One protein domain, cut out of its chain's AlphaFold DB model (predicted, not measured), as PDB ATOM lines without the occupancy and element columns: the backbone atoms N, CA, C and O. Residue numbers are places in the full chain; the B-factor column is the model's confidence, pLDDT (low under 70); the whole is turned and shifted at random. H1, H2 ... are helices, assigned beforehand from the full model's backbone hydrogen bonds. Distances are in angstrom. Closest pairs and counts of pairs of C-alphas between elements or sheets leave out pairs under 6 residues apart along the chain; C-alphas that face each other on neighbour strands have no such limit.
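What this domain is: This is residues 2 to 48 of the 164 residues of an uncharacterized protein of Clostridium tagluense (UniProt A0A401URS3). One long, unbent helix, H2, makes the long axis, and a short helix, H1, turns off from its first end, so that the two meet at a corner like an uneven V. Most of H2 sticks out by itself: residues 23 to 48, of which 23 to 46 belong to H2, stand free. The printed part has 47 residues with two named helices, H1 then H2, and no named strand; the class is all helix. The whole is extended, with a radius of gyration of the C-alphas of 16.5 A and spans of 52 by 22 by 8 A.

Where its parts are: The longest helix, H2, holds residues 16 to 46 and measures 44.1 A from first to last C-alpha. It begins at C-alpha 16 (30.334, 16.085, 30.359) and ends at C-alpha 46 (16.739, 28.017, -9.853). H1 holds residues 4 to 13 and measures 14.2 A, beginning at C-alpha 4 (28.229, 34.510, 27.341).

How they stand to each other: H2 touches H1 with residues 18 to 19 alone. They touch only at the corner by their link, and only just, with 3 pairs of C-alphas within 8 A. The closest C-alphas of the two are those of Leu 11 and Gln 19, 6.2 A apart. Their lines stand at a steep tilt of 45 degrees, and they run opposite ways. Their centres are 22.1 A apart. In H1 every O i to N i+4 pair is within hydrogen-bond range; in H2 26 of 27 are.

The domain as a whole: The outline is a rod. The two C-alphas farthest apart are those of Ala 13 and Phe 48, at 52.1 A. Residues 2 to 9, of which 4 to 9 belong to H1, also stand free. The link from H1 to H2 is tight, with 2 residues between them. The printed part has no cut. The mean pLDDT of the printed part is 88.6, and no printed residue is under 70.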
ATOM      1  N   PRO A   2      20.767  36.316  29.918       79.94
ATOM      2  CA  PRO A   2      21.950  35.464  29.880       79.94
ATOM      3  C   PRO A   2      23.090  36.191  29.150       79.94
ATOM      4  O   PRO A   2      22.860  36.815  28.112       79.94
ATOM      5  N   SER A   3      24.295  36.151  29.715       93.44
ATOM      6  CA  SER A   3      25.533  36.615  29.085       93.44
ATOM      7  C   SER A   3      26.374  35.410  28.668       93.44
ATOM      8  O   SER A   3      26.176  34.308  29.171       93.44
ATOM      9  N   VAL A   4      27.329  35.601  27.755       90.25
ATOM     10  CA  VAL A   4      28.229  34.510  27.341       90.25
ATOM     11  C   VAL A   4      28.962  33.930  28.557       90.25
ATOM     12  O   VAL A   4      28.992  32.717  28.726       90.25
ATOM     13  N   GLU A   5      29.461  34.782  29.455       92.69
ATOM     14  CA  GLU A   5      30.082  34.354  30.713       92.69
ATOM     15  C   GLU A   5      29.127  33.627  31.667       92.69
ATOM     16  O   GLU A   5      29.569  32.700  32.341       92.69
ATOM     17  N   SER A   6      27.842  34.004  31.746       92.25
ATOM     18  CA  SER A   6      26.895  33.261  32.590       92.25
ATOM     19  C   SER A   6      26.616  31.875  32.009       92.25
ATOM     20  O   SER A   6      26.666  30.895  32.735       92.25
ATOM     21  N   VAL A   7      26.433  31.778  30.688       90.88
ATOM     22  CA  VAL A   7      26.189  30.503  29.997       90.88
ATOM     23  C   VAL A   7      27.407  29.580  30.066       90.88
ATOM     24  O   VAL A   7      27.238  28.382  30.250       90.88
ATOM     25  N   LYS A   8      28.638  30.108  29.970       90.56
ATOM     26  CA  LYS A   8      29.861  29.308  30.167       90.56
ATOM     27  C   LYS A   8      29.909  28.682  31.558       90.56
ATOM     28  O   LYS A   8      30.167  27.493  31.666       90.56
ATOM     29  N   LYS A   9      29.608  29.463  32.602       90.38
ATOM     30  CA  LYS A   9      29.550  28.949  33.978       90.38
ATOM     31  C   LYS A   9      28.478  27.875  34.141       90.38
ATOM     32  O   LYS A   9      28.731  26.864  34.786       90.38
ATOM     33  N   ASP A  10      27.310  28.076  33.535       90.44
ATOM     34  CA  ASP A  10      26.226  27.091  33.562       90.44
ATOM     35  C   ASP A  10      26.621  25.801  32.813       90.44
ATOM     36  O   ASP A  10      26.336  24.703  33.282       90.44
ATOM     37  N   LEU A  11      27.337  25.915  31.687       89.75
ATOM     38  CA  LEU A  11      27.880  24.782  30.929       89.75
ATOM     39  C   LEU A  11      28.976  24.031  31.686       89.75
ATOM     40  O   LEU A  11      29.011  22.810  31.628       89.75
ATOM     41  N   GLU A  12      29.859  24.732  32.393       88.00
ATOM     42  CA  GLU A  12      30.895  24.125  33.241       88.00
ATOM     43  C   GLU A  12      30.292  23.402  34.455       88.00
ATOM     44  O   GLU A  12      30.841  22.401  34.911       88.00
ATOM     45  N   ALA A  13      29.155  23.889  34.964       90.75
ATOM     46  CA  ALA A  13      28.401  23.236  36.034       90.75
ATOM     47  C   ALA A  13      27.643  21.986  35.552       90.75
ATOM     48  O   ALA A  13      27.371  21.081  36.345       90.75
ATOM     49  N   LEU A  14      27.306  21.921  34.263       83.44
ATOM     50  CA  LEU A  14      26.818  20.704  33.630       83.44
ATOM     51  C   LEU A  14      28.007  19.755  33.434       83.44
ATOM     52  O   LEU A  14      29.026  20.115  32.853       83.44
ATOM     53  N   GLY A  15      27.889  18.520  33.924       88.81
ATOM     54  CA  GLY A  15      28.885  17.483  33.646       88.81
ATOM     55  C   GLY A  15      29.034  17.216  32.140       88.81
ATOM     56  O   GLY A  15      28.258  17.713  31.323       88.81
ATOM     57  N   THR A  16      29.997  16.370  31.768       89.94
ATOM     58  CA  THR A  16      30.334  16.085  30.359       89.94
ATOM     59  C   THR A  16      29.124  15.670  29.518       89.94
ATOM     60  O   THR A  16      28.955  16.166  28.411       89.94
ATOM     61  N   THR A  17      28.215  14.856  30.064       91.06
ATOM     62  CA  THR A  17      26.978  14.440  29.376       91.06
ATOM     63  C   THR A  17      26.052  15.617  29.053       91.06
ATOM     64  O   THR A  17      25.528  15.703  27.947       91.06
ATOM     65  N   GLY A  18      25.875  16.566  29.978       89.56
ATOM     66  CA  GLY A  18      25.041  17.748  29.729       89.56
ATOM     67  C   GLY A  18      25.672  18.699  28.708       89.56
ATOM     68  O   GLY A  18      24.968  19.323  27.914       89.56
ATOM     69  N   GLN A  19      27.005  18.778  28.688       90.50
ATOM     70  CA  GLN A  19      27.743  19.528  27.670       90.50
ATOM     71  C   GLN A  19      27.582  18.898  26.278       90.50
ATOM     72  O   GLN A  19      27.347  19.626  25.315       90.50
ATOM     73  N   GLU A  20      27.653  17.568  26.172       90.50
ATOM     74  CA  GLU A  20      27.423  16.822  24.926       90.50
ATOM     75  C   GLU A  20      25.991  17.010  24.399       90.50
ATOM     76  O   GLU A  20      25.803  17.276  23.212       90.50
ATOM     77  N   GLU A  21      24.981  16.947  25.272       91.19
ATOM     78  CA  GLU A  21      23.581  17.192  24.895       91.19
ATOM     79  C   GLU A  21      23.366  18.611  24.354       91.19
ATOM     80  O   GLU A  21      22.693  18.804  23.335       91.19
ATOM     81  N   ILE A  22      23.958  19.618  25.003       91.75
ATOM     82  CA  ILE A  22      23.854  21.003  24.536       91.75
ATOM     83  C   ILE A  22      24.614  21.196  23.228       91.75
ATOM     84  O   ILE A  22      24.107  21.885  22.340       91.75
ATOM     85  N   LEU A  23      25.795  20.591  23.080       89.00
ATOM     86  CA  LEU A  23      26.538  20.633  21.826       89.00
ATOM     87  C   LEU A  23      25.694  20.056  20.685       89.00
ATOM     88  O   LEU A  23      25.512  20.737  19.681       89.00
ATOM     89  N   ALA A  24      25.098  18.877  20.874       87.25
ATOM     90  CA  ALA A  24      24.235  18.248  19.878       87.25
ATOM     91  C   ALA A  24      23.027  19.130  19.509       87.25
ATOM     92  O   ALA A  24      22.689  19.279  18.331       87.25
ATOM     93  N   TYR A  25      22.397  19.774  20.498       88.12
ATOM     94  CA  TYR A  25      21.311  20.726  20.252       88.12
ATOM     95  C   TYR A  25      21.780  21.951  19.453       88.12
ATOM     96  O   TYR A  25      21.126  22.362  18.491       88.12
ATOM     97  N   LEU A  26      22.910  22.552  19.833       86.56
ATOM     98  CA  LEU A  26      23.463  23.716  19.142       86.56
ATOM     99  C   LEU A  26      23.877  23.370  17.712       86.56
ATOM    100  O   LEU A  26      23.583  24.144  16.801       86.56
ATOM    101  N   GLU A  27      24.497  22.209  17.505       84.62
ATOM    102  CA  GLU A  27      24.812  21.674  16.183       84.62
ATOM    103  C   GLU A  27      23.544  21.539  15.337       84.62
ATOM    104  O   GLU A  27      23.493  22.081  14.234       84.62
ATOM    105  N   GLU A  28      22.477  20.927  15.862       82.88
ATOM    106  CA  GLU A  28      21.207  20.806  15.140       82.88
ATOM    107  C   GLU A  28      20.618  22.181  14.770       82.88
ATOM    108  O   GLU A  28      20.178  22.392  13.633       82.88
ATOM    109  N   VAL A  29      20.636  23.143  15.694       83.94
ATOM    110  CA  VAL A  29      20.109  24.498  15.462       83.94
ATOM    111  C   VAL A  29      20.932  25.261  14.420       83.94
ATOM    112  O   VAL A  29      20.354  25.937  13.557       83.94
ATOM    113  N   ILE A  30      22.262  25.168  14.484       84.44
ATOM    114  CA  ILE A  30      23.178  25.820  13.541       84.44
ATOM    115  C   ILE A  30      23.014  25.206  12.151       84.44
ATOM    116  O   ILE A  30      22.803  25.952  11.192       84.44
ATOM    117  N   VAL A  31      23.016  23.874  12.051       85.12
ATOM    118  CA  VAL A  31      22.825  23.135  10.794       85.12
ATOM    119  C   VAL A  31      21.472  23.467  10.169       85.12
ATOM    120  O   VAL A  31      21.383  23.747   8.974       85.12
ATOM    121  N   LEU A  32      20.398  23.527  10.962       83.75
ATOM    122  CA  LEU A  32      19.089  23.940  10.453       83.75
ATOM    123  C   LEU A  32      19.113  25.386   9.925       83.75
ATOM    124  O   LEU A  32      18.415  25.715   8.963       83.75
ATOM    125  N   GLY A  33      19.896  26.263  10.556       84.06
ATOM    126  CA  GLY A  33      20.094  27.650  10.141       84.06
ATOM    127  C   GLY A  33      20.859  27.803   8.824       84.06
ATOM    128  O   GLY A  33      20.408  28.558   7.954       84.06
ATOM    129  N   SER A  34      21.980  27.097   8.664       87.62
ATOM    130  CA  SER A  34      22.763  27.103   7.422       87.62
ATOM    131  C   SER A  34      21.954  26.502   6.277       87.62
ATOM    132  O   SER A  34      21.736  27.172   5.267       87.62
ATOM    133  N   PHE A  35      21.357  25.329   6.496       87.44
ATOM    134  CA  PHE A  35      20.558  24.633   5.493       87.44
ATOM    135  C   PHE A  35      19.339  25.455   5.046       87.44
ATOM    136  O   PHE A  35      19.025  25.553   3.861       87.44
ATOM    137  N   ALA A  36      18.675  26.151   5.975       89.69
ATOM    138  CA  ALA A  36      17.608  27.099   5.648       89.69
ATOM    139  C   ALA A  36      18.045  28.213   4.688       89.69
ATOM    140  O   ALA A  36      17.254  28.650   3.840       89.69
ATOM    141  N   THR A  37      19.278  28.688   4.837       89.69
ATOM    142  CA  THR A  37      19.861  29.734   3.996       89.69
ATOM    143  C   THR A  37      20.231  29.180   2.625       89.69
ATOM    144  O   THR A  37      19.863  29.781   1.615       89.69
ATOM    145  N   GLU A  38      20.865  28.010   2.585       91.69
ATOM    146  CA  GLU A  38      21.233  27.292   1.359       91.69
ATOM    147  C   GLU A  38      20.006  27.008   0.488       91.69
ATOM    148  O   GLU A  38      19.923  27.514  -0.630       91.69
ATOM    149  N   VAL A  39      18.981  26.348   1.044       90.31
ATOM    150  CA  VAL A  39      17.714  26.061   0.343       90.31
ATOM    151  C   VAL A  39      17.057  27.348  -0.166       90.31
ATOM    152  O   VAL A  39      16.485  27.406  -1.256       90.31
ATOM    153  N   THR A  40      17.120  28.423   0.622       90.44
ATOM    154  CA  THR A  40      16.564  29.723   0.231       90.44
ATOM    155  C   THR A  40      17.294  30.324  -0.969       90.44
ATOM    156  O   THR A  40      16.647  30.964  -1.802       90.44
ATOM    157  N   ASN A  41      18.613  30.164  -1.052       91.06
ATOM    158  CA  ASN A  41      19.421  30.675  -2.155       91.06
ATOM    159  C   ASN A  41      19.250  29.815  -3.407       91.06
ATOM    160  O   ASN A  41      18.964  30.362  -4.472       91.06
ATOM    161  N   GLU A  42      19.255  28.495  -3.252       91.31
ATOM    162  CA  GLU A  42      19.028  27.548  -4.340       91.31
ATOM    163  C   GLU A  42      17.687  27.803  -5.047       91.31
ATOM    164  O   GLU A  42      17.614  27.846  -6.275       91.31
ATOM    165  N   VAL A  43      16.607  28.062  -4.297       89.25
ATOM    166  CA  VAL A  43      15.295  28.387  -4.890       89.25
ATOM    167  C   VAL A  43      15.335  29.686  -5.706       89.25
ATOM    168  O   VAL A  43      14.661  29.788  -6.735       89.25
ATOM    169  N   LYS A  44      16.105  30.689  -5.266       88.81
ATOM    170  CA  LYS A  44      16.250  31.961  -5.996       88.81
ATOM    171  C   LYS A  44      17.041  31.774  -7.284       88.81
ATOM    172  O   LYS A  44      16.628  32.288  -8.320       88.81
ATOM    173  N   GLU A  45      18.139  31.031  -7.225       88.75
ATOM    174  CA  GLU A  45      18.992  30.746  -8.380       88.75
ATOM    175  C   GLU A  45      18.243  29.910  -9.423       88.75
ATOM    176  O   GLU A  45      18.213  30.252 -10.609       88.75
ATOM    177  N   ASN A  46      17.512  28.887  -8.974       88.94
ATOM    178  CA  ASN A  46      16.739  28.017  -9.853       88.94
ATOM    179  C   ASN A  46      15.529  28.689 -10.511       88.94
ATOM    180  O   ASN A  46      15.063  28.218 -11.548       88.94
ATOM    181  N   ARG A  47      15.001  29.798  -9.971       88.62
ATOM    182  CA  ARG A  47      13.819  30.469 -10.545       88.62
ATOM    183  C   ARG A  47      14.018  30.859 -12.011       88.62
ATOM    184  O   ARG A  47      13.063  30.791 -12.783       88.62
ATOM    185  N   PHE A  48      15.226  31.291 -12.366       86.69
ATOM    186  CA  PHE A  48      15.557  31.795 -13.700       86.69
ATOM    187  C   PHE A  48      16.688  31.015 -14.379       86.69
ATOM    188  O   PHE A  48      17.176  31.459 -15.418       86.69
TER     189      PHE A  48